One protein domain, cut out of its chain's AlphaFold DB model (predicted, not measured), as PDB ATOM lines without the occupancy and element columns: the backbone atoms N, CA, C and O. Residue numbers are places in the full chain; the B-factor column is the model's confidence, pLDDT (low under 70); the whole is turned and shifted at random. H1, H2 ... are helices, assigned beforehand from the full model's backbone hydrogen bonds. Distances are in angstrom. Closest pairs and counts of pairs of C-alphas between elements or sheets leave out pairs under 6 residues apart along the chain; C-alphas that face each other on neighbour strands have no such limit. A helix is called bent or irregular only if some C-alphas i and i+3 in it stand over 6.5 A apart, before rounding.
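Overview. This is residues 106 to 251 of the 293 residues of the protein "Kinase-like domain-containing protein" of Glomus cerebriforme (UniProt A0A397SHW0). Four helices, H2, H3, H5 and H6, make a loose four-cornered bundle in which helices next to each other run opposite ways; the long helix H2 packs closely side by side with H6, while H3 and H5 make the other two corners. H7 crosses one end of this bundle, at the beginnings of H2 and H5 and the end of H6, H1 lies outside near H3, and H4 sits far out between two long links, where residues 167 to 173, of which 172 and 173 belong to H4, stick out. The printed part has 146 residues, with seven named helices in the order H1 to H7 and no named strand; its class is all helix. It is compact, with a radius of gyration of the C-alphas of 15.9 A, and spans 49 by 41 by 29 A.

Along the chain. Find C-alpha 106 at (-0.239, 59.363, 71.682), where H1 begins; it covers residues 106 to 115 and is irregular, with C-alphas 111 and 114 8.2 A apart. After residues 116 and 117, look for C-alpha 118 at (4.484, 60.959, 87.794): from there H2, residues 118 to 137, runs 27.8 A and is the longest helix by residues. Further on come H3, residues 149 to 160, at 16.5 A, and H4, residues 172 to 179. Then read H5, residues 192 to 201, and H6, residues 212 to 224, which is 17.9 A long. H7, residues 233 to 249, runs 24.7 A to C-alpha 249 at (-1.108, 70.746, 89.622).

Arrangement. Start at H2, the hub, which touches three other helices. Look first at Ser 133 and Ala 212, the closest C-alphas of H2 and H6, 4.9 A apart; these helices touch with 27 pairs of C-alphas within 8 A, at a shallow tilt of 29 degrees, opposite ways. H2 and H3 form a helical hairpin: residues 121 to 125 touch residues 155 to 159, closest at the C-alphas of Lys 121 and Val 158, 6.3 A, with a shallow tilt of 14 degrees. From H3, residues 152 to 156 touch H5, closest at the C-alphas of Arg 152 and Tyr 201, 6.9 A; the tilt is shallow, 15 degrees, opposite ways. H5 and H6 are near each other, with 6 pairs of C-alphas within 10 A. Now turn to H7. Its residues 234 to 238 touch residues 221 and 222 of H6, closest at the C-alphas of Trp 222 and Ile 234, 6.6 A, about perpendicular at 75 degrees. H2 and H7 only just touch, with 3 pairs of C-alphas within 8 A, closest at Trp 118 and Ile 241, 6.2 A, at a steep tilt of 56 degrees. H5 and H7 are close but not clearly touching, closest at the C-alphas of Leu 193 and Ile 237, 7.2 A. H1 is close to H3 but not clearly touching it, closest at the C-alphas of Leu 109 and Val 158, 7.1 A. H4 touches no helix. In H2 to H7 every O i to N i+4 pair is within hydrogen-bond range; in H1, 4 of 6 are.

Size, cuts and confidence. The two C-alphas farthest apart are those of Glu 172 and Ser 228, 50.6 A. The printed part has no cut. The links from H2 to H3, H3 to H4 and H4 to H5 are long, and that from H1 to H2 is tight. Residues 167 to 173 stand free, and the centre of H4 is 21.7 A from the mean of the C-alphas. The mean pLDDT of the printed part is 85.8; look for values under 70 at residues 142 to 150, 227 to 228 and 230 to 231.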
ATOM      1  N   ARG A 106      -0.054  57.934  71.923       89.88
ATOM      2  CA  ARG A 106      -0.239  59.363  71.682       89.88
ATOM      3  C   ARG A 106      -1.661  59.817  71.992       89.88
ATOM      4  O   ARG A 106      -1.818  60.831  72.662       89.88
ATOM      5  N   GLN A 107      -2.664  59.053  71.557       88.38
ATOM      6  CA  GLN A 107      -4.080  59.290  71.857       88.38
ATOM      7  C   GLN A 107      -4.356  59.208  73.359       88.38
ATOM      8  O   GLN A 107      -5.068  60.051  73.896       88.38
ATOM      9  N   LYS A 108      -3.771  58.219  74.046       89.81
ATOM     10  CA  LYS A 108      -3.903  58.072  75.501       89.81
ATOM     11  C   LYS A 108      -3.347  59.284  76.243       89.81
ATOM     12  O   LYS A 108      -4.016  59.825  77.118       89.81
ATOM     13  N   LEU A 109      -2.149  59.726  75.867       90.62
ATOM     14  CA  LEU A 109      -1.539  60.921  76.437       90.62
ATOM     15  C   LEU A 109      -2.370  62.167  76.089       90.62
ATOM     16  O   LEU A 109      -2.655  62.946  76.981       90.62
ATOM     17  N   ASN A 110      -2.859  62.317  74.855       87.94
ATOM     18  CA  ASN A 110      -3.684  63.471  74.480       87.94
ATOM     19  C   ASN A 110      -4.927  63.637  75.367       87.94
ATOM     20  O   ASN A 110      -5.259  64.753  75.732       87.94
ATOM     21  N   ARG A 111      -5.600  62.534  75.721       87.19
ATOM     22  CA  ARG A 111      -6.843  62.565  76.512       87.19
ATOM     23  C   ARG A 111      -6.624  62.793  78.005       87.19
ATOM     24  O   ARG A 111      -7.473  63.395  78.653       87.19
ATOM     25  N   ASN A 112      -5.528  62.255  78.544       87.19
ATOM     26  CA  ASN A 112      -5.373  62.065  79.988       87.19
ATOM     27  C   ASN A 112      -4.082  62.671  80.550       87.19
ATOM     28  O   ASN A 112      -3.802  62.479  81.725       87.19
ATOM     29  N   PHE A 113      -3.249  63.362  79.764       89.81
ATOM     30  CA  PHE A 113      -1.937  63.806  80.254       89.81
ATOM     31  C   PHE A 113      -2.023  64.657  81.527       89.81
ATOM     32  O   PHE A 113      -1.250  64.428  82.455       89.81
ATOM     33  N   ASN A 114      -3.003  65.561  81.600       86.12
ATOM     34  CA  ASN A 114      -3.244  66.417  82.766       86.12
ATOM     35  C   ASN A 114      -3.796  65.656  83.987       86.12
ATOM     36  O   ASN A 114      -3.955  66.235  85.054       86.12
ATOM     37  N   THR A 115      -4.116  64.367  83.869       87.19
ATOM     38  CA  THR A 115      -4.525  63.523  85.004       87.19
ATOM     39  C   THR A 115      -3.486  62.455  85.347       87.19
ATOM     40  O   THR A 115      -3.627  61.760  86.353       87.19
ATOM     41  N   LEU A 116      -2.410  62.333  84.558       91.00
ATOM     42  CA  LEU A 116      -1.317  61.403  84.831       91.00
ATOM     43  C   LEU A 116      -0.362  61.975  85.883       91.00
ATOM     44  O   LEU A 116       0.430  62.870  85.585       91.00
ATOM     45  N   SER A 117      -0.364  61.364  87.068       92.31
ATOM     46  CA  SER A 117       0.717  61.532  88.048       92.31
ATOM     47  C   SER A 117       2.059  61.051  87.490       92.31
ATOM     48  O   SER A 117       2.117  60.220  86.568       92.31
ATOM     49  N   TRP A 118       3.155  61.486  88.103       93.44
ATOM     50  CA  TRP A 118       4.484  60.959  87.794       93.44
ATOM     51  C   TRP A 118       4.588  59.446  87.972       93.44
ATOM     52  O   TRP A 118       5.223  58.782  87.153       93.44
ATOM     53  N   TYR A 119       3.903  58.872  88.961       93.12
ATOM     54  CA  TYR A 119       3.841  57.420  89.130       93.12
ATOM     55  C   TYR A 119       3.188  56.720  87.931       93.12
ATOM     56  O   TYR A 119       3.710  55.715  87.443       93.12
ATOM     57  N   ASN A 120       2.103  57.278  87.379       93.69
ATOM     58  CA  ASN A 120       1.493  56.723  86.169       93.69
ATOM     59  C   ASN A 120       2.427  56.834  84.957       93.69
ATOM     60  O   ASN A 120       2.515  55.898  84.160       93.69
ATOM     61  N   LYS A 121       3.149  57.954  84.825       94.38
ATOM     62  CA  LYS A 121       4.156  58.134  83.767       94.38
ATOM     63  C   LYS A 121       5.279  57.102  83.896       94.38
ATOM     64  O   LYS A 121       5.623  56.467  82.903       94.38
ATOM     65  N   LEU A 122       5.796  56.866  85.104       94.12
ATOM     66  CA  LEU A 122       6.825  55.853  85.370       94.12
ATOM     67  C   LEU A 122       6.355  54.435  85.031       94.12
ATOM     68  O   LEU A 122       7.118  53.674  84.441       94.12
ATOM     69  N   ASP A 123       5.102  54.082  85.327       93.94
ATOM     70  CA  ASP A 123       4.541  52.783  84.939       93.94
ATOM     71  C   ASP A 123       4.481  52.607  83.412       93.94
ATOM     72  O   ASP A 123       4.841  51.540  82.902       93.94
ATOM     73  N   ILE A 124       4.083  53.653  82.673       94.06
ATOM     74  CA  ILE A 124       4.090  53.657  81.200       94.06
ATOM     75  C   ILE A 124       5.523  53.483  80.678       94.06
ATOM     76  O   ILE A 124       5.774  52.613  79.841       94.06
ATOM     77  N   LEU A 125       6.473  54.274  81.187       93.44
ATOM     78  CA  LEU A 125       7.882  54.209  80.793       93.44
ATOM     79  C   LEU A 125       8.493  52.832  81.078       93.44
ATOM     80  O   LEU A 125       9.179  52.275  80.220       93.44
ATOM     81  N   ARG A 126       8.199  52.249  82.246       93.75
ATOM     82  CA  ARG A 126       8.623  50.894  82.617       93.75
ATOM     83  C   ARG A 126       8.077  49.858  81.646       93.75
ATOM     84  O   ARG A 126       8.821  48.982  81.219       93.75
ATOM     85  N   ASP A 127       6.796  49.923  81.295       93.38
ATOM     86  CA  ASP A 127       6.178  48.936  80.408       93.38
ATOM     87  C   ASP A 127       6.763  48.989  78.988       93.38
ATOM     88  O   ASP A 127       6.989  47.941  78.377       93.38
ATOM     89  N   ILE A 128       7.089  50.191  78.503       91.75
ATOM     90  CA  ILE A 128       7.777  50.403  77.223       91.75
ATOM     91  C   ILE A 128       9.218  49.879  77.290       91.75
ATOM     92  O   ILE A 128       9.627  49.093  76.432       91.75
ATOM     93  N   ALA A 129       9.974  50.254  78.328       91.94
ATOM     94  CA  ALA A 129      11.341  49.782  78.543       91.94
ATOM     95  C   ALA A 129      11.394  48.252  78.664       91.94
ATOM     96  O   ALA A 129      12.257  47.614  78.060       91.94
ATOM     97  N   ARG A 130      10.419  47.649  79.353       92.94
ATOM     98  CA  ARG A 130      10.306  46.197  79.500       92.94
ATOM     99  C   ARG A 130      10.018  45.514  78.170       92.94
ATOM    100  O   ARG A 130      10.656  44.512  77.868       92.94
ATOM    101  N   GLY A 131       9.097  46.051  77.368       91.88
ATOM    102  CA  GLY A 131       8.825  45.529  76.026       91.88
ATOM    103  C   GLY A 131      10.069  45.549  75.139       91.88
ATOM    104  O   GLY A 131      10.364  44.562  74.468       91.88
ATOM    105  N   LEU A 132      10.851  46.630  75.198       89.88
ATOM    106  CA  LEU A 132      12.116  46.728  74.474       89.88
ATOM    107  C   LEU A 132      13.186  45.773  75.030       89.88
ATOM    108  O   LEU A 132      13.909  45.150  74.256       89.88
ATOM    109  N   SER A 133      13.261  45.607  76.353       91.38
ATOM    110  CA  SER A 133      14.140  44.623  76.992       91.38
ATOM    111  C   SER A 133      13.812  43.204  76.530       91.38
ATOM    112  O   SER A 133      14.721  42.468  76.160       91.38
ATOM    113  N   ASP A 134      12.529  42.835  76.472       92.31
ATOM    114  CA  ASP A 134      12.097  41.519  75.993       92.31
ATOM    115  C   ASP A 134      12.505  41.295  74.517       92.31
ATOM    116  O   ASP A 134      12.890  40.186  74.147       92.31
ATOM    117  N   ILE A 135      12.442  42.333  73.667       90.25
ATOM    118  CA  ILE A 135      12.909  42.278  72.267       90.25
ATOM    119  C   ILE A 135      14.426  42.032  72.223       90.25
ATOM    120  O   ILE A 135      14.886  41.117  71.533       90.25
ATOM    121  N   HIS A 136      15.200  42.805  72.989       89.12
ATOM    122  CA  HIS A 136      16.657  42.674  73.046       89.12
ATOM    123  C   HIS A 136      17.102  41.312  73.607       89.12
ATOM    124  O   HIS A 136      18.044  40.718  73.090       89.12
ATOM    125  N   GLU A 137      16.395  40.761  74.599       91.19
ATOM    126  CA  GLU A 137      16.640  39.413  75.143       91.19
ATOM    127  C   GLU A 137      16.464  38.300  74.092       91.19
ATOM    128  O   GLU A 137      16.993  37.200  74.254       91.19
ATOM    129  N   LYS A 138      15.737  38.560  72.996       90.75
ATOM    130  CA  LYS A 138      15.619  37.649  71.845       90.75
ATOM    131  C   LYS A 138      16.668  37.884  70.758       90.75
ATOM    132  O   LYS A 138      16.582  37.245  69.711       90.75
ATOM    133  N   GLY A 139      17.638  38.767  70.994       87.88
ATOM    134  CA  GLY A 139      18.640  39.163  70.002       87.88
ATOM    135  C   GLY A 139      18.039  39.948  68.834       87.88
ATOM    136  O   GLY A 139      18.620  39.976  67.754       87.88
ATOM    137  N   LEU A 140      16.852  40.532  69.023       85.94
ATOM    138  CA  LEU A 140      16.164  41.317  68.007       85.94
ATOM    139  C   LEU A 140      16.388  42.809  68.257       85.94
ATOM    140  O   LEU A 140      16.526  43.256  69.394       85.94
ATOM    141  N   THR A 141      16.350  43.587  67.183       77.19
ATOM    142  CA  THR A 141      16.251  45.047  67.222       77.19
ATOM    143  C   THR A 141      14.924  45.447  66.599       77.19
ATOM    144  O   THR A 141      14.545  44.925  65.548       77.19
ATOM    145  N   HIS A 142      14.192  46.361  67.224       66.75
ATOM    146  CA  HIS A 142      12.923  46.825  66.675       66.75
ATOM    147  C   HIS A 142      13.219  47.711  65.449       66.75
ATOM    148  O   HIS A 142      13.625  48.839  65.607       66.75
ATOM    149  N   GLN A 143      13.053  47.217  64.220       57.28
ATOM    150  CA  GLN A 143      13.605  47.836  62.994       57.28
ATOM    151  C   GLN A 143      13.243  49.320  62.784       57.28
ATOM    152  O   GLN A 143      14.119  50.125  62.472       57.28
ATOM    153  N   ASP A 144      11.983  49.696  63.031       52.47
ATOM    154  CA  ASP A 144      11.584  51.108  63.003       52.47
ATOM    155  C   ASP A 144      12.178  51.890  64.172       52.47
ATOM    156  O   ASP A 144      12.581  53.024  63.989       52.47
ATOM    157  N   PHE A 145      12.309  51.275  65.349       51.53
ATOM    158  CA  PHE A 145      12.969  51.830  66.524       51.53
ATOM    159  C   PHE A 145      14.449  51.452  66.470       51.53
ATOM    160  O   PHE A 145      14.895  50.557  67.191       51.53
ATOM    161  N   HIS A 146      15.251  52.154  65.671       51.78
ATOM    162  CA  HIS A 146      16.683  52.197  65.980       51.78
ATOM    163  C   HIS A 146      16.789  52.583  67.460       51.78
ATOM    164  O   HIS A 146      16.379  53.683  67.840       51.78
ATOM    165  N   SER A 147      17.179  51.626  68.304       51.00
ATOM    166  CA  SER A 147      16.602  51.443  69.648       51.00
ATOM    167  C   SER A 147      16.851  52.601  70.614       51.00
ATOM    168  O   SER A 147      16.161  52.694  71.625       51.00
ATOM    169  N   GLY A 148      17.760  53.517  70.267       51.62
ATOM    170  CA  GLY A 148      18.014  54.768  70.980       51.62
ATOM    171  C   GLY A 148      17.186  55.986  70.537       51.62
ATOM    172  O   GLY A 148      16.865  56.828  71.364       51.62
ATOM    173  N   ASN A 149      16.798  56.138  69.267       58.62
ATOM    174  CA  ASN A 149      16.261  57.428  68.792       58.62
ATOM    175  C   ASN A 149      14.746  57.575  68.972       58.62
ATOM    176  O   ASN A 149      14.269  58.660  69.301       58.62
ATOM    177  N   ILE A 150      13.982  56.496  68.798       62.88
ATOM    178  CA  ILE A 150      12.518  56.535  68.950       62.88
ATOM    179  C   ILE A 150      12.090  56.318  70.391       62.88
ATOM    180  O   ILE A 150      11.149  56.965  70.841       62.88
ATOM    181  N   LEU A 151      12.820  55.499  71.155       70.94
ATOM    182  CA  LEU A 151      12.559  55.405  72.585       70.94
ATOM    183  C   LEU A 151      12.783  56.763  73.269       70.94
ATOM    184  O   LEU A 151      12.001  57.125  74.136       70.94
ATOM    185  N   ARG A 152      13.753  57.568  72.811       76.31
ATOM    186  CA  ARG A 152      13.952  58.951  73.275       76.31
ATOM    187  C   ARG A 152      12.718  59.816  73.039       76.31
ATOM    188  O   ARG A 152      12.270  60.498  73.955       76.31
ATOM    189  N   ILE A 153      12.192  59.792  71.812       81.81
ATOM    190  CA  ILE A 153      10.995  60.551  71.425       81.81
ATOM    191  C   ILE A 153       9.817  60.131  72.307       81.81
ATOM    192  O   ILE A 153       9.153  60.979  72.887       81.81
ATOM    193  N   ILE A 154       9.628  58.825  72.501       86.19
ATOM    194  CA  ILE A 154       8.549  58.280  73.325       86.19
ATOM    195  C   ILE A 154       8.706  58.652  74.805       86.19
ATOM    196  O   ILE A 154       7.731  59.069  75.424       86.19
ATOM    197  N   ILE A 155       9.907  58.521  75.379       88.44
ATOM    198  CA  ILE A 155      10.174  58.900  76.775       88.44
ATOM    199  C   ILE A 155       9.850  60.382  76.972       88.44
ATOM    200  O   ILE A 155       9.117  60.733  77.897       88.44
ATOM    201  N   TYR A 156      10.341  61.237  76.073       90.38
ATOM    202  CA  TYR A 156      10.051  62.664  76.103       90.38
ATOM    203  C   TYR A 156       8.545  62.938  75.998       90.38
ATOM    204  O   TYR A 156       8.008  63.700  76.791       90.38
ATOM    205  N   GLU A 157       7.838  62.272  75.084       92.00
ATOM    206  CA  GLU A 157       6.392  62.429  74.906       92.00
ATOM    207  C   GLU A 157       5.575  62.010  76.132       92.00
ATOM    208  O   GLU A 157       4.551  62.631  76.418       92.00
ATOM    209  N   VAL A 158       6.001  60.968  76.851       93.25
ATOM    210  CA  VAL A 158       5.358  60.513  78.096       93.25
ATOM    211  C   VAL A 158       5.624  61.487  79.241       93.25
ATOM    212  O   VAL A 158       4.735  61.734  80.053       93.25
ATOM    213  N   ILE A 159       6.827  62.060  79.299       91.88
ATOM    214  CA  ILE A 159       7.207  63.061  80.299       91.88
ATOM    215  C   ILE A 159       6.456  64.371  80.059       91.88
ATOM    216  O   ILE A 159       5.785  64.860  80.967       91.88
ATOM    217  N   ASN A 160       6.565  64.906  78.843       90.31
ATOM    218  CA  ASN A 160       6.188  66.268  78.475       90.31
ATOM    219  C   ASN A 160       4.768  66.388  77.904       90.31
ATOM    220  O   ASN A 160       4.226  67.483  77.814       90.31
ATOM    221  N   GLY A 161       4.170  65.281  77.466       90.56
ATOM    222  CA  GLY A 161       2.823  65.256  76.892       90.56
ATOM    223  C   GLY A 161       2.776  65.672  75.429       90.56
ATOM    224  O   GLY A 161       1.939  65.164  74.688       90.56
ATOM    225  N   LEU A 162       3.717  66.502  74.978       90.25
ATOM    226  CA  LEU A 162       3.813  66.958  73.594       90.25
ATOM    227  C   LEU A 162       4.914  66.222  72.817       90.25
ATOM    228  O   LEU A 162       5.924  65.831  73.413       90.25
ATOM    229  N   PRO A 163       4.753  66.034  71.495       90.62
ATOM    230  CA  PRO A 163       5.834  65.586  70.625       90.62
ATOM    231  C   PRO A 163       7.034  66.546  70.674       90.62
ATOM    232  O   PRO A 163       6.838  67.762  70.744       90.62
ATOM    233  N   PRO A 164       8.283  66.047  70.629       89.69
ATOM    234  CA  PRO A 164       9.452  66.919  70.607       89.69
ATOM    235  C   PRO A 164       9.449  67.762  69.332       89.69
ATOM    236  O   PRO A 164       9.170  67.240  68.250       89.69
ATOM    237  N   TYR A 165       9.781  69.048  69.471       91.56
ATOM    238  CA  TYR A 165       9.885  70.013  68.367       91.56
ATOM    239  C   TYR A 165       8.599  70.185  67.537       91.56
ATOM    240  O   TYR A 165       8.672  70.506  66.353       91.56
ATOM    241  N   HIS A 166       7.420  69.972  68.139       91.44
ATOM    242  CA  HIS A 166       6.128  70.058  67.440       91.44
ATOM    243  C   HIS A 166       5.871  71.405  66.776       91.44
ATOM    244  O   HIS A 166       5.140  71.474  65.795       91.44
ATOM    245  N   ASP A 167       6.471  72.466  67.289       92.00
ATOM    246  CA  ASP A 167       6.361  73.845  66.839       92.00
ATOM    247  C   ASP A 167       7.417  74.234  65.789       92.00
ATOM    248  O   ASP A 167       7.436  75.376  65.332       92.00
ATOM    249  N   MET A 168       8.259  73.296  65.343       92.62
ATOM    250  CA  MET A 168       9.337  73.546  64.385       92.62
ATOM    251  C   MET A 168       9.212  72.706  63.108       92.62
ATOM    252  O   MET A 168       8.730  71.575  63.108       92.62
ATOM    253  N   ALA A 169       9.718  73.232  61.990       93.88
ATOM    254  CA  ALA A 169       9.889  72.452  60.767       93.88
ATOM    255  C   ALA A 169      10.921  71.331  60.979       93.88
ATOM    256  O   ALA A 169      12.042  71.585  61.425       93.88
ATOM    257  N   HIS A 170      10.578  70.093  60.614       91.69
ATOM    258  CA  HIS A 170      11.497  68.956  60.708       91.69
ATOM    259  C   HIS A 170      12.440  68.908  59.496       91.69
ATOM    260  O   HIS A 170      12.461  67.943  58.740       91.69
ATOM    261  N   GLU A 171      13.199  69.965  59.259       91.12
ATOM    262  CA  GLU A 171      14.087  70.078  58.097       91.12
ATOM    263  C   GLU A 171      15.559  70.085  58.522       91.12
ATOM    264  O   GLU A 171      15.880  69.929  59.703       91.12
ATOM    265  N   GLU A 172      16.465  70.249  57.556       91.31
ATOM    266  CA  GLU A 172      17.917  70.212  57.780       91.31
ATOM    267  C   GLU A 172      18.354  71.167  58.897       91.31
ATOM    268  O   GLU A 172      19.175  70.816  59.741       91.31
ATOM    269  N   PHE A 173      17.737  72.346  58.978       92.00
ATOM    270  CA  PHE A 173      18.054  73.333  60.004       92.00
ATOM    271  C   PHE A 173      17.788  72.837  61.433       92.00
ATOM    272  O   PHE A 173      18.603  73.068  62.329       92.00
ATOM    273  N   LEU A 174      16.676  72.126  61.660       91.94
ATOM    274  CA  LEU A 174      16.403  71.518  62.962       91.94
ATOM    275  C   LEU A 174      17.418  70.407  63.255       91.94
ATOM    276  O   LEU A 174      17.927  70.331  64.371       91.94
ATOM    277  N   ALA A 175      17.758  69.589  62.255       90.50
ATOM    278  CA  ALA A 175      18.768  68.544  62.406       90.50
ATOM    279  C   ALA A 175      20.141  69.124  62.803       90.50
ATOM    280  O   ALA A 175      20.756  68.634  63.748       90.50
ATOM    281  N   ILE A 176      20.573  70.220  62.168       90.56
ATOM    282  CA  ILE A 176      21.808  70.942  62.517       90.56
ATOM    283  C   ILE A 176      21.753  71.467  63.957       90.56
ATOM    284  O   ILE A 176      22.718  71.306  64.706       90.56
ATOM    285  N   LYS A 177      20.634  72.073  64.377       91.19
ATOM    286  CA  LYS A 177      20.470  72.550  65.760       91.19
ATOM    287  C   LYS A 177      20.568  71.412  66.774       91.19
ATOM    288  O   LYS A 177      21.246  71.570  67.784       91.19
ATOM    289  N   ILE A 178      19.936  70.270  66.495       88.94
ATOM    290  CA  ILE A 178      20.012  69.078  67.349       88.94
ATOM    291  C   ILE A 178      21.459  68.580  67.444       88.94
ATOM    292  O   ILE A 178      21.925  68.306  68.547       88.94
ATOM    293  N   CYS A 179      22.198  68.515  66.331       88.44
ATOM    294  CA  CYS A 179      23.617  68.147  66.362       88.44
ATOM    295  C   CYS A 179      24.458  69.127  67.194       88.44
ATOM    296  O   CYS A 179      25.393  68.713  67.868       88.44
ATOM    297  N   HIS A 180      24.103  70.410  67.220       89.25
ATOM    298  CA  HIS A 180      24.750  71.399  68.083       89.25
ATOM    299  C   HIS A 180      24.280  71.386  69.547       89.25
ATOM    300  O   HIS A 180      24.693  72.255  70.310       89.25
ATOM    301  N   GLY A 181      23.470  70.407  69.957       86.94
ATOM    302  CA  GLY A 181      23.039  70.248  71.346       86.94
ATOM    303  C   GLY A 181      21.718  70.941  71.683       86.94
ATOM    304  O   GLY A 181      21.411  71.109  72.862       86.94
ATOM    305  N   LEU A 182      20.903  71.323  70.692       87.69
ATOM    306  CA  LEU A 182      19.518  71.702  70.973       87.69
ATOM    307  C   LEU A 182      18.774  70.480  71.530       87.69
ATOM    308  O   LEU A 182      18.558  69.499  70.815       87.69
ATOM    309  N   GLY A 183      18.391  70.556  72.803       85.00
ATOM    310  CA  GLY A 183      17.469  69.621  73.440       85.00
ATOM    311  C   GLY A 183      16.021  70.108  73.336       85.00
ATOM    312  O   GLY A 183      15.781  71.309  73.195       85.00
ATOM    313  N   PRO A 184      15.031  69.205  73.404       84.12
ATOM    314  CA  PRO A 184      13.640  69.619  73.514       84.12
ATOM    315  C   PRO A 184      13.338  70.179  74.919       84.12
ATOM    316  O   PRO A 184      13.873  69.695  75.917       84.12
ATOM    317  N   ASN A 185      12.452  71.173  74.999       83.75
ATOM    318  CA  ASN A 185      12.099  71.860  76.250       83.75
ATOM    319  C   ASN A 185      11.002  71.127  77.030       83.75
ATOM    320  O   ASN A 185      10.139  70.494  76.429       83.75
ATOM    321  N   PHE A 186      10.984  71.244  78.357       86.62
ATOM    322  CA  PHE A 186       9.888  70.725  79.176       86.62
ATOM    323  C   PHE A 186       8.884  71.834  79.511       86.62
ATOM    324  O   PHE A 186       9.259  72.889  80.016       86.62
ATOM    325  N   ASN A 187       7.605  71.569  79.260       85.38
ATOM    326  CA  ASN A 187       6.487  72.468  79.569       85.38
ATOM    327  C   ASN A 187       5.919  72.242  80.976       85.38
ATOM    328  O   ASN A 187       4.998  72.934  81.399       85.38
ATOM    329  N   ILE A 188       6.448  71.249  81.685       87.69
ATOM    330  CA  ILE A 188       6.105  70.922  83.064       87.69
ATOM    331  C   ILE A 188       7.387  70.838  83.887       87.69
ATOM    332  O   ILE A 188       8.468  70.605  83.342       87.69
ATOM    333  N   LYS A 189       7.260  70.938  85.208       91.62
ATOM    334  CA  LYS A 189       8.352  70.613  86.117       91.62
ATOM    335  C   LYS A 189       8.587  69.102  86.121       91.62
ATOM    336  O   LYS A 189       7.640  68.317  86.243       91.62
ATOM    337  N   VAL A 190       9.846  68.697  85.996       91.56
ATOM    338  CA  VAL A 190      10.268  67.291  85.899       91.56
ATOM    339  C   VAL A 190      11.202  66.951  87.064       91.56
ATOM    340  O   VAL A 190      12.093  67.750  87.351       91.56
ATOM    341  N   PRO A 191      11.051  65.788  87.733       92.19
ATOM    342  CA  PRO A 191      12.011  65.317  88.723       92.19
ATOM    343  C   PRO A 191      13.428  65.323  88.154       92.19
ATOM    344  O   PRO A 191      13.662  64.793  87.064       92.19
ATOM    345  N   GLN A 192      14.383  65.878  88.898       90.19
ATOM    346  CA  GLN A 192      15.758  66.040  88.424       90.19
ATOM    347  C   GLN A 192      16.369  64.700  87.995       90.19
ATOM    348  O   GLN A 192      17.001  64.612  86.950       90.19
ATOM    349  N   LEU A 193      16.077  63.623  88.725       88.38
ATOM    350  CA  LEU A 193      16.554  62.280  88.381       88.38
ATOM    351  C   LEU A 193      16.021  61.764  87.035       88.38
ATOM    352  O   LEU A 193      16.720  61.042  86.324       88.38
ATOM    353  N   ILE A 194      14.802  62.151  86.647       88.44
ATOM    354  CA  ILE A 194      14.244  61.821  85.328       88.44
ATOM    355  C   ILE A 194      14.955  62.638  84.242       88.44
ATOM    356  O   ILE A 194      15.283  62.087  83.189       88.44
ATOM    357  N   VAL A 195      15.258  63.915  84.507       88.62
ATOM    358  CA  VAL A 195      16.085  64.748  83.617       88.62
ATOM    359  C   VAL A 195      17.475  64.134  83.439       88.62
ATOM    360  O   VAL A 195      17.977  64.075  82.318       88.62
ATOM    361  N   ASP A 196      18.083  63.622  84.507       88.25
ATOM    362  CA  ASP A 196      19.419  63.024  84.472       88.25
ATOM    363  C   ASP A 196      19.445  61.706  83.679       88.25
ATOM    364  O   ASP A 196      20.370  61.470  82.898       88.25
ATOM    365  N   ILE A 197      18.406  60.870  83.799       86.94
ATOM    366  CA  ILE A 197      18.235  59.692  82.931       86.94
ATOM    367  C   ILE A 197      18.031  60.109  81.474       86.94
ATOM    368  O   ILE A 197      18.624  59.506  80.578       86.94
ATOM    369  N   PHE A 198      17.228  61.144  81.218       84.56
ATOM    370  CA  PHE A 198      17.017  61.643  79.860       84.56
ATOM    371  C   PHE A 198      18.323  62.159  79.243       84.56
ATOM    372  O   PHE A 198      18.623  61.830  78.097       84.56
ATOM    373  N   LYS A 199      19.151  62.870  80.022       84.69
ATOM    374  CA  LYS A 199      20.502  63.309  79.634       84.69
ATOM    375  C   LYS A 199      21.396  62.143  79.225       84.69
ATOM    376  O   LYS A 199      21.965  62.182  78.139       84.69
ATOM    377  N   GLN A 200      21.465  61.085  80.037       85.94
ATOM    378  CA  GLN A 200      22.222  59.873  79.688       85.94
ATOM    379  C   GLN A 200      21.698  59.230  78.397       85.94
ATOM    380  O   GLN A 200      22.466  58.722  77.585       85.94
ATOM    381  N   TYR A 201      20.383  59.271  78.178       80.44
ATOM    382  CA  TYR A 201      19.756  58.701  76.989       80.44
ATOM    383  C   TYR A 201      20.107  59.441  75.693       80.44
ATOM    384  O   TYR A 201      20.147  58.832  74.621       80.44
ATOM    385  N   VAL A 202      20.361  60.747  75.786       77.81
ATOM    386  CA  VAL A 202      20.732  61.586  74.640       77.81
ATOM    387  C   VAL A 202      22.232  61.825  74.515       77.81
ATOM    388  O   VAL A 202      22.628  62.650  73.693       77.81
ATOM    389  N   ASP A 203      23.055  61.114  75.291       84.44
ATOM    390  CA  ASP A 203      24.505  61.266  75.231       84.44
ATOM    391  C   ASP A 203      25.008  60.991  73.804       84.44
ATOM    392  O   ASP A 203      24.572  60.045  73.125       84.44
ATOM    393  N   ALA A 204      25.895  61.861  73.326       82.12
ATOM    394  CA  ALA A 204      26.523  61.760  72.021       82.12
ATOM    395  C   ALA A 204      27.278  60.430  71.876       82.12
ATOM    396  O   ALA A 204      27.267  59.854  70.790       82.12
ATOM    397  N   ASP A 205      27.838  59.906  72.972       83.19
ATOM    398  CA  ASP A 205      28.464  58.589  73.052       83.19
ATOM    399  C   ASP A 205      27.407  57.487  73.288       83.19
ATOM    400  O   ASP A 205      26.833  57.386  74.380       83.19
ATOM    401  N   PRO A 206      27.148  56.601  72.304       82.12
ATOM    402  CA  PRO A 206      26.162  55.534  72.450       82.12
ATOM    403  C   PRO A 206      26.469  54.551  73.583       82.12
ATOM    404  O   PRO A 206      25.541  53.923  74.088       82.12
ATOM    405  N   SER A 207      27.737  54.412  73.990       83.94
ATOM    406  CA  SER A 207      28.142  53.491  75.058       83.94
ATOM    407  C   SER A 207      27.694  53.948  76.450       83.94
ATOM    408  O   SER A 207      27.546  53.122  77.349       83.94
ATOM    409  N   LYS A 208      27.420  55.249  76.615       86.31
ATOM    410  CA  LYS A 208      26.921  55.844  77.864       86.31
ATOM    411  C   LYS A 208      25.403  55.787  77.993       86.31
ATOM    412  O   LYS A 208      24.865  56.066  79.063       86.31
ATOM    413  N   ARG A 209      24.699  55.429  76.917       86.94
ATOM    414  CA  ARG A 209      23.237  55.355  76.922       86.94
ATOM    415  C   ARG A 209      22.784  54.130  77.715       86.94
ATOM    416  O   ARG A 209      23.330  53.039  77.533       86.94
ATOM    417  N   PRO A 210      21.761  54.257  78.573       88.75
ATOM    418  CA  PRO A 210      21.311  53.144  79.385       88.75
ATOM    419  C   PRO A 210      20.616  52.078  78.531       88.75
ATOM    420  O   PRO A 210      19.950  52.359  77.531       88.75
ATOM    421  N   THR A 211      20.721  50.826  78.971       88.88
ATOM    422  CA  THR A 211      20.015  49.709  78.334       88.88
ATOM    423  C   THR A 211      18.526  49.715  78.691       88.88
ATOM    424  O   THR A 211      18.119  50.192  79.749       88.88
ATOM    425  N   ALA A 212      17.693  49.106  77.842       89.44
ATOM    426  CA  ALA A 212      16.264  48.932  78.125       89.44
ATOM    427  C   ALA A 212      16.003  48.162  79.436       89.44
ATOM    428  O   ALA A 212      15.055  48.461  80.164       89.44
ATOM    429  N   LYS A 213      16.879  47.202  79.765       91.44
ATOM    430  CA  LYS A 213      16.836  46.461  81.028       91.44
ATOM    431  C   LYS A 213      17.108  47.374  82.221       91.44
ATOM    432  O   LYS A 213      16.307  47.396  83.146       91.44
ATOM    433  N   TYR A 214      18.177  48.170  82.158       92.06
ATOM    434  CA  TYR A 214      18.491  49.149  83.200       92.06
ATOM    435  C   TYR A 214      17.306  50.090  83.446       92.06
ATOM    436  O   TYR A 214      16.846  50.208  84.573       92.06
ATOM    437  N   LEU A 215      16.731  50.667  82.384       91.38
ATOM    438  CA  LEU A 215      15.561  51.544  82.500       91.38
ATOM    439  C   LEU A 215      14.350  50.842  83.124       91.38
ATOM    440  O   LEU A 215      13.637  51.442  83.924       91.38
ATOM    441  N   THR A 216      14.119  49.573  82.779       92.69
ATOM    442  CA  THR A 216      13.041  48.773  83.375       92.69
ATOM    443  C   THR A 216      13.202  48.686  84.889       92.69
ATOM    444  O   THR A 216      12.250  48.958  85.621       92.69
ATOM    445  N   ASP A 217      14.400  48.322  85.346       92.25
ATOM    446  CA  ASP A 217      14.692  48.132  86.764       92.25
ATOM    447  C   ASP A 217      14.638  49.474  87.509       92.25
ATOM    448  O   ASP A 217      13.998  49.573  88.557       92.25
ATOM    449  N   THR A 218      15.217  50.530  86.931       91.69
ATOM    450  CA  THR A 218      15.202  51.893  87.477       91.69
ATOM    451  C   THR A 218      13.778  52.425  87.635       91.69
ATOM    452  O   THR A 218      13.384  52.799  88.739       91.69
ATOM    453  N   PHE A 219      12.960  52.413  86.577       92.06
ATOM    454  CA  PHE A 219      11.584  52.918  86.657       92.06
ATOM    455  C   PHE A 219      10.703  52.069  87.579       92.06
ATOM    456  O   PHE A 219       9.818  52.607  88.245       92.06
ATOM    457  N   TRP A 220      10.951  50.757  87.673       91.31
ATOM    458  CA  TRP A 220      10.265  49.911  88.651       91.31
ATOM    459  C   TRP A 220      10.617  50.307  90.086       91.31
ATOM    460  O   TRP A 220       9.708  50.496  90.892       91.31
ATOM    461  N   GLN A 221      11.904  50.496  90.396       89.06
ATOM    462  CA  GLN A 221      12.344  50.929  91.726       89.06
ATOM    463  C   GLN A 221      11.765  52.296  92.104       89.06
ATOM    464  O   GLN A 221      11.380  52.501  93.249       89.06
ATOM    465  N   TRP A 222      11.670  53.220  91.150       89.44
ATOM    466  CA  TRP A 222      11.140  54.564  91.396       89.44
ATOM    467  C   TRP A 222       9.622  54.597  91.556       89.44
ATOM    468  O   TRP A 222       9.107  55.476  92.233       89.44
ATOM    469  N   GLY A 223       8.905  53.664  90.926       86.81
ATOM    470  CA  GLY A 223       7.455  53.554  91.074       86.81
ATOM    471  C   GLY A 223       7.029  52.732  92.294       86.81
ATOM    472  O   GLY A 223       6.036  53.055  92.938       86.81
ATOM    473  N   HIS A 224       7.783  51.680  92.624       82.62
ATOM    474  CA  HIS A 224       7.351  50.595  93.524       82.62
ATOM    475  C   HIS A 224       8.367  50.266  94.630       82.62
ATOM    476  O   HIS A 224       8.240  49.243  95.302       82.62
ATOM    477  N   GLY A 225       9.398  51.095  94.810       77.31
ATOM    478  CA  GLY A 225      10.426  50.900  95.831       77.31
ATOM    479  C   GLY A 225       9.877  50.962  97.259       77.31
ATOM    480  O   GLY A 225       8.833  51.555  97.526       77.31
ATOM    481  N   ASN A 226      10.592  50.352  98.210       72.62
ATOM    482  CA  ASN A 226      10.234  50.459  99.622       72.62
ATOM    483  C   ASN A 226      10.685  51.821 100.182       72.62
ATOM    484  O   ASN A 226      11.879  52.066 100.343       72.62
ATOM    485  N   TYR A 227       9.721  52.684 100.505       68.38
ATOM    486  CA  TYR A 227       9.951  54.047 101.000       68.38
ATOM    487  C   TYR A 227      10.078  54.148 102.528       68.38
ATOM    488  O   TYR A 227       9.994  55.246 103.072       68.38
ATOM    489  N   SER A 228      10.241  53.028 103.241       67.56
ATOM    490  CA  SER A 228      10.263  53.022 104.710       67.56
ATOM    491  C   SER A 228      11.505  53.681 105.319       67.56
ATOM    492  O   SER A 228      11.479  54.042 106.490       67.56
ATOM    493  N   ASN A 229      12.596  53.814 104.557       73.50
ATOM    494  CA  ASN A 229      13.819  54.479 105.004       73.50
ATOM    495  C   ASN A 229      13.938  55.873 104.372       73.50
ATOM    496  O   ASN A 229      14.208  55.990 103.171       73.50
ATOM    497  N   THR A 230      13.777  56.909 105.196       65.62
ATOM    498  CA  THR A 230      13.790  58.325 104.802       65.62
ATOM    499  C   THR A 230      15.144  58.820 104.290       65.62
ATOM    500  O   THR A 230      15.188  59.815 103.574       65.62
ATOM    501  N   ASP A 231      16.234  58.110 104.587       64.50
ATOM    502  CA  ASP A 231      17.587  58.489 104.153       64.50
ATOM    503  C   ASP A 231      18.037  57.760 102.876       64.50
ATOM    504  O   ASP A 231      19.141  57.974 102.374       64.50
ATOM    505  N   SER A 232      17.188  56.890 102.322       78.69
ATOM    506  CA  SER A 232      17.498  56.164 101.091       78.69
ATOM    507  C   SER A 232      17.406  57.064  99.854       78.69
ATOM    508  O   SER A 232      16.562  57.958  99.775       78.69
ATOM    509  N   GLU A 233      18.219  56.775  98.830       76.12
ATOM    510  CA  GLU A 233      18.098  57.432  97.519       76.12
ATOM    511  C   GLU A 233      16.664  57.345  96.982       76.12
ATOM    512  O   GLU A 233      16.141  58.339  96.497       76.12
ATOM    513  N   ILE A 234      15.989  56.207  97.188       78.44
ATOM    514  CA  ILE A 234      14.592  55.954  96.802       78.44
ATOM    515  C   ILE A 234      13.625  56.971  97.435       78.44
ATOM    516  O   ILE A 234      12.712  57.453  96.761       78.44
ATOM    517  N   TYR A 235      13.832  57.348  98.700       82.56
ATOM    518  CA  TYR A 235      13.003  58.357  99.364       82.56
ATOM    519  C   TYR A 235      13.197  59.756  98.764       82.56
ATOM    520  O   TYR A 235      12.222  60.489  98.586       82.56
ATOM    521  N   LYS A 236      14.426  60.116  98.368       84.94
ATOM    522  CA  LYS A 236      14.690  61.387  97.668       84.94
ATOM    523  C   LYS A 236      13.928  61.468  96.344       84.94
ATOM    524  O   LYS A 236      13.412  62.531  96.008       84.94
ATOM    525  N   ILE A 237      13.819  60.352  95.621       84.81
ATOM    526  CA  ILE A 237      13.076  60.276  94.349       84.81
ATOM    527  C   ILE A 237      11.593  60.504  94.584       84.81
ATOM    528  O   ILE A 237      10.986  61.322  93.899       84.81
ATOM    529  N   LYS A 238      11.029  59.817  95.583       88.38
ATOM    530  CA  LYS A 238       9.636  60.002  95.988       88.38
ATOM    531  C   LYS A 238       9.343  61.467  96.297       88.38
ATOM    532  O   LYS A 238       8.400  62.020  95.745       88.38
ATOM    533  N   LYS A 239      10.201  62.111  97.092       90.25
ATOM    534  CA  LYS A 239      10.056  63.530  97.422       90.25
ATOM    535  C   LYS A 239      10.084  64.424  96.173       90.25
ATOM    536  O   LYS A 239       9.219  65.277  96.029       90.25
ATOM    537  N   GLN A 240      11.022  64.205  95.245       92.50
ATOM    538  CA  GLN A 240      11.054  64.958  93.981       92.50
ATOM    539  C   GLN A 240       9.790  64.733  93.137       92.50
ATOM    540  O   GLN A 240       9.285  65.670  92.522       92.50
ATOM    541  N   ILE A 241       9.273  63.504  93.088       92.31
ATOM    542  CA  ILE A 241       8.029  63.178  92.381       92.31
ATOM    543  C   ILE A 241       6.850  63.946  92.990       92.31
ATOM    544  O   ILE A 241       6.162  64.657  92.265       92.31
ATOM    545  N   GLU A 242       6.664  63.865  94.306       91.81
ATOM    546  CA  GLU A 242       5.571  64.541  95.014       91.81
ATOM    547  C   GLU A 242       5.645  66.067  94.836       91.81
ATOM    548  O   GLU A 242       4.667  66.691  94.432       91.81
ATOM    549  N   GLU A 243       6.824  66.672  95.018       93.88
ATOM    550  CA  GLU A 243       7.025  68.118  94.841       93.88
ATOM    551  C   GLU A 243       6.752  68.596  93.407       93.88
ATOM    552  O   GLU A 243       6.286  69.720  93.191       93.88
ATOM    553  N   THR A 244       7.083  67.779  92.406       92.88
ATOM    554  CA  THR A 244       6.865  68.139  90.999       92.88
ATOM    555  C   THR A 244       5.419  67.945  90.572       92.88
ATOM    556  O   THR A 244       4.906  68.812  89.865       92.88
ATOM    557  N   ASP A 245       4.742  66.889  91.032       91.88
ATOM    558  CA  ASP A 245       3.297  66.725  90.840       91.88
ATOM    559  C   ASP A 245       2.542  67.895  91.498       91.88
ATOM    560  O   ASP A 245       1.797  68.595  90.814       91.88
ATOM    561  N   GLU A 246       2.816  68.214  92.768       92.25
ATOM    562  CA  GLU A 246       2.176  69.341  93.465       92.25
ATOM    563  C   GLU A 246       2.394  70.692  92.770       92.25
ATOM    564  O   GLU A 246       1.506  71.547  92.766       92.25
ATOM    565  N   PHE A 247       3.588  70.920  92.218       91.38
ATOM    566  CA  PHE A 247       3.881  72.144  91.478       91.38
ATOM    567  C   PHE A 247       3.100  72.207  90.164       91.38
ATOM    568  O   PHE A 247       2.498  73.235  89.855       91.38
ATOM    569  N   ASN A 248       3.100  71.114  89.397       89.94
ATOM    570  CA  ASN A 248       2.419  71.043  88.107       89.94
ATOM    571  C   ASN A 248       0.901  71.183  88.261       89.94
ATOM    572  O   ASN A 248       0.272  71.864  87.459       89.94
ATOM    573  N   GLU A 249       0.322  70.623  89.324       86.88
ATOM    574  CA  GLU A 249      -1.108  70.746  89.622       86.88
ATOM    575  C   GLU A 249      -1.563  72.182  89.915       86.88
ATOM    576  O   GLU A 249      -2.735  72.504  89.731       86.88
ATOM    577  N   LYS A 250      -0.651  73.051  90.366       86.44
ATOM    578  CA  LYS A 250      -0.935  74.466  90.666       86.44
ATOM    579  C   LYS A 250      -0.803  75.377  89.437       86.44
ATOM    580  O   LYS A 250      -1.091  76.569  89.543       86.44
ATOM    581  N   GLN A 251      -0.351  74.860  88.291       80.62
ATOM    582  CA  GLN A 251      -0.155  75.651  87.072       80.62
ATOM    583  C   GLN A 251      -1.501  76.025  86.416       80.62
ATOM    584  O   GLN A 251      -2.387  75.176  86.324       80.62
TER     585      GLN A 251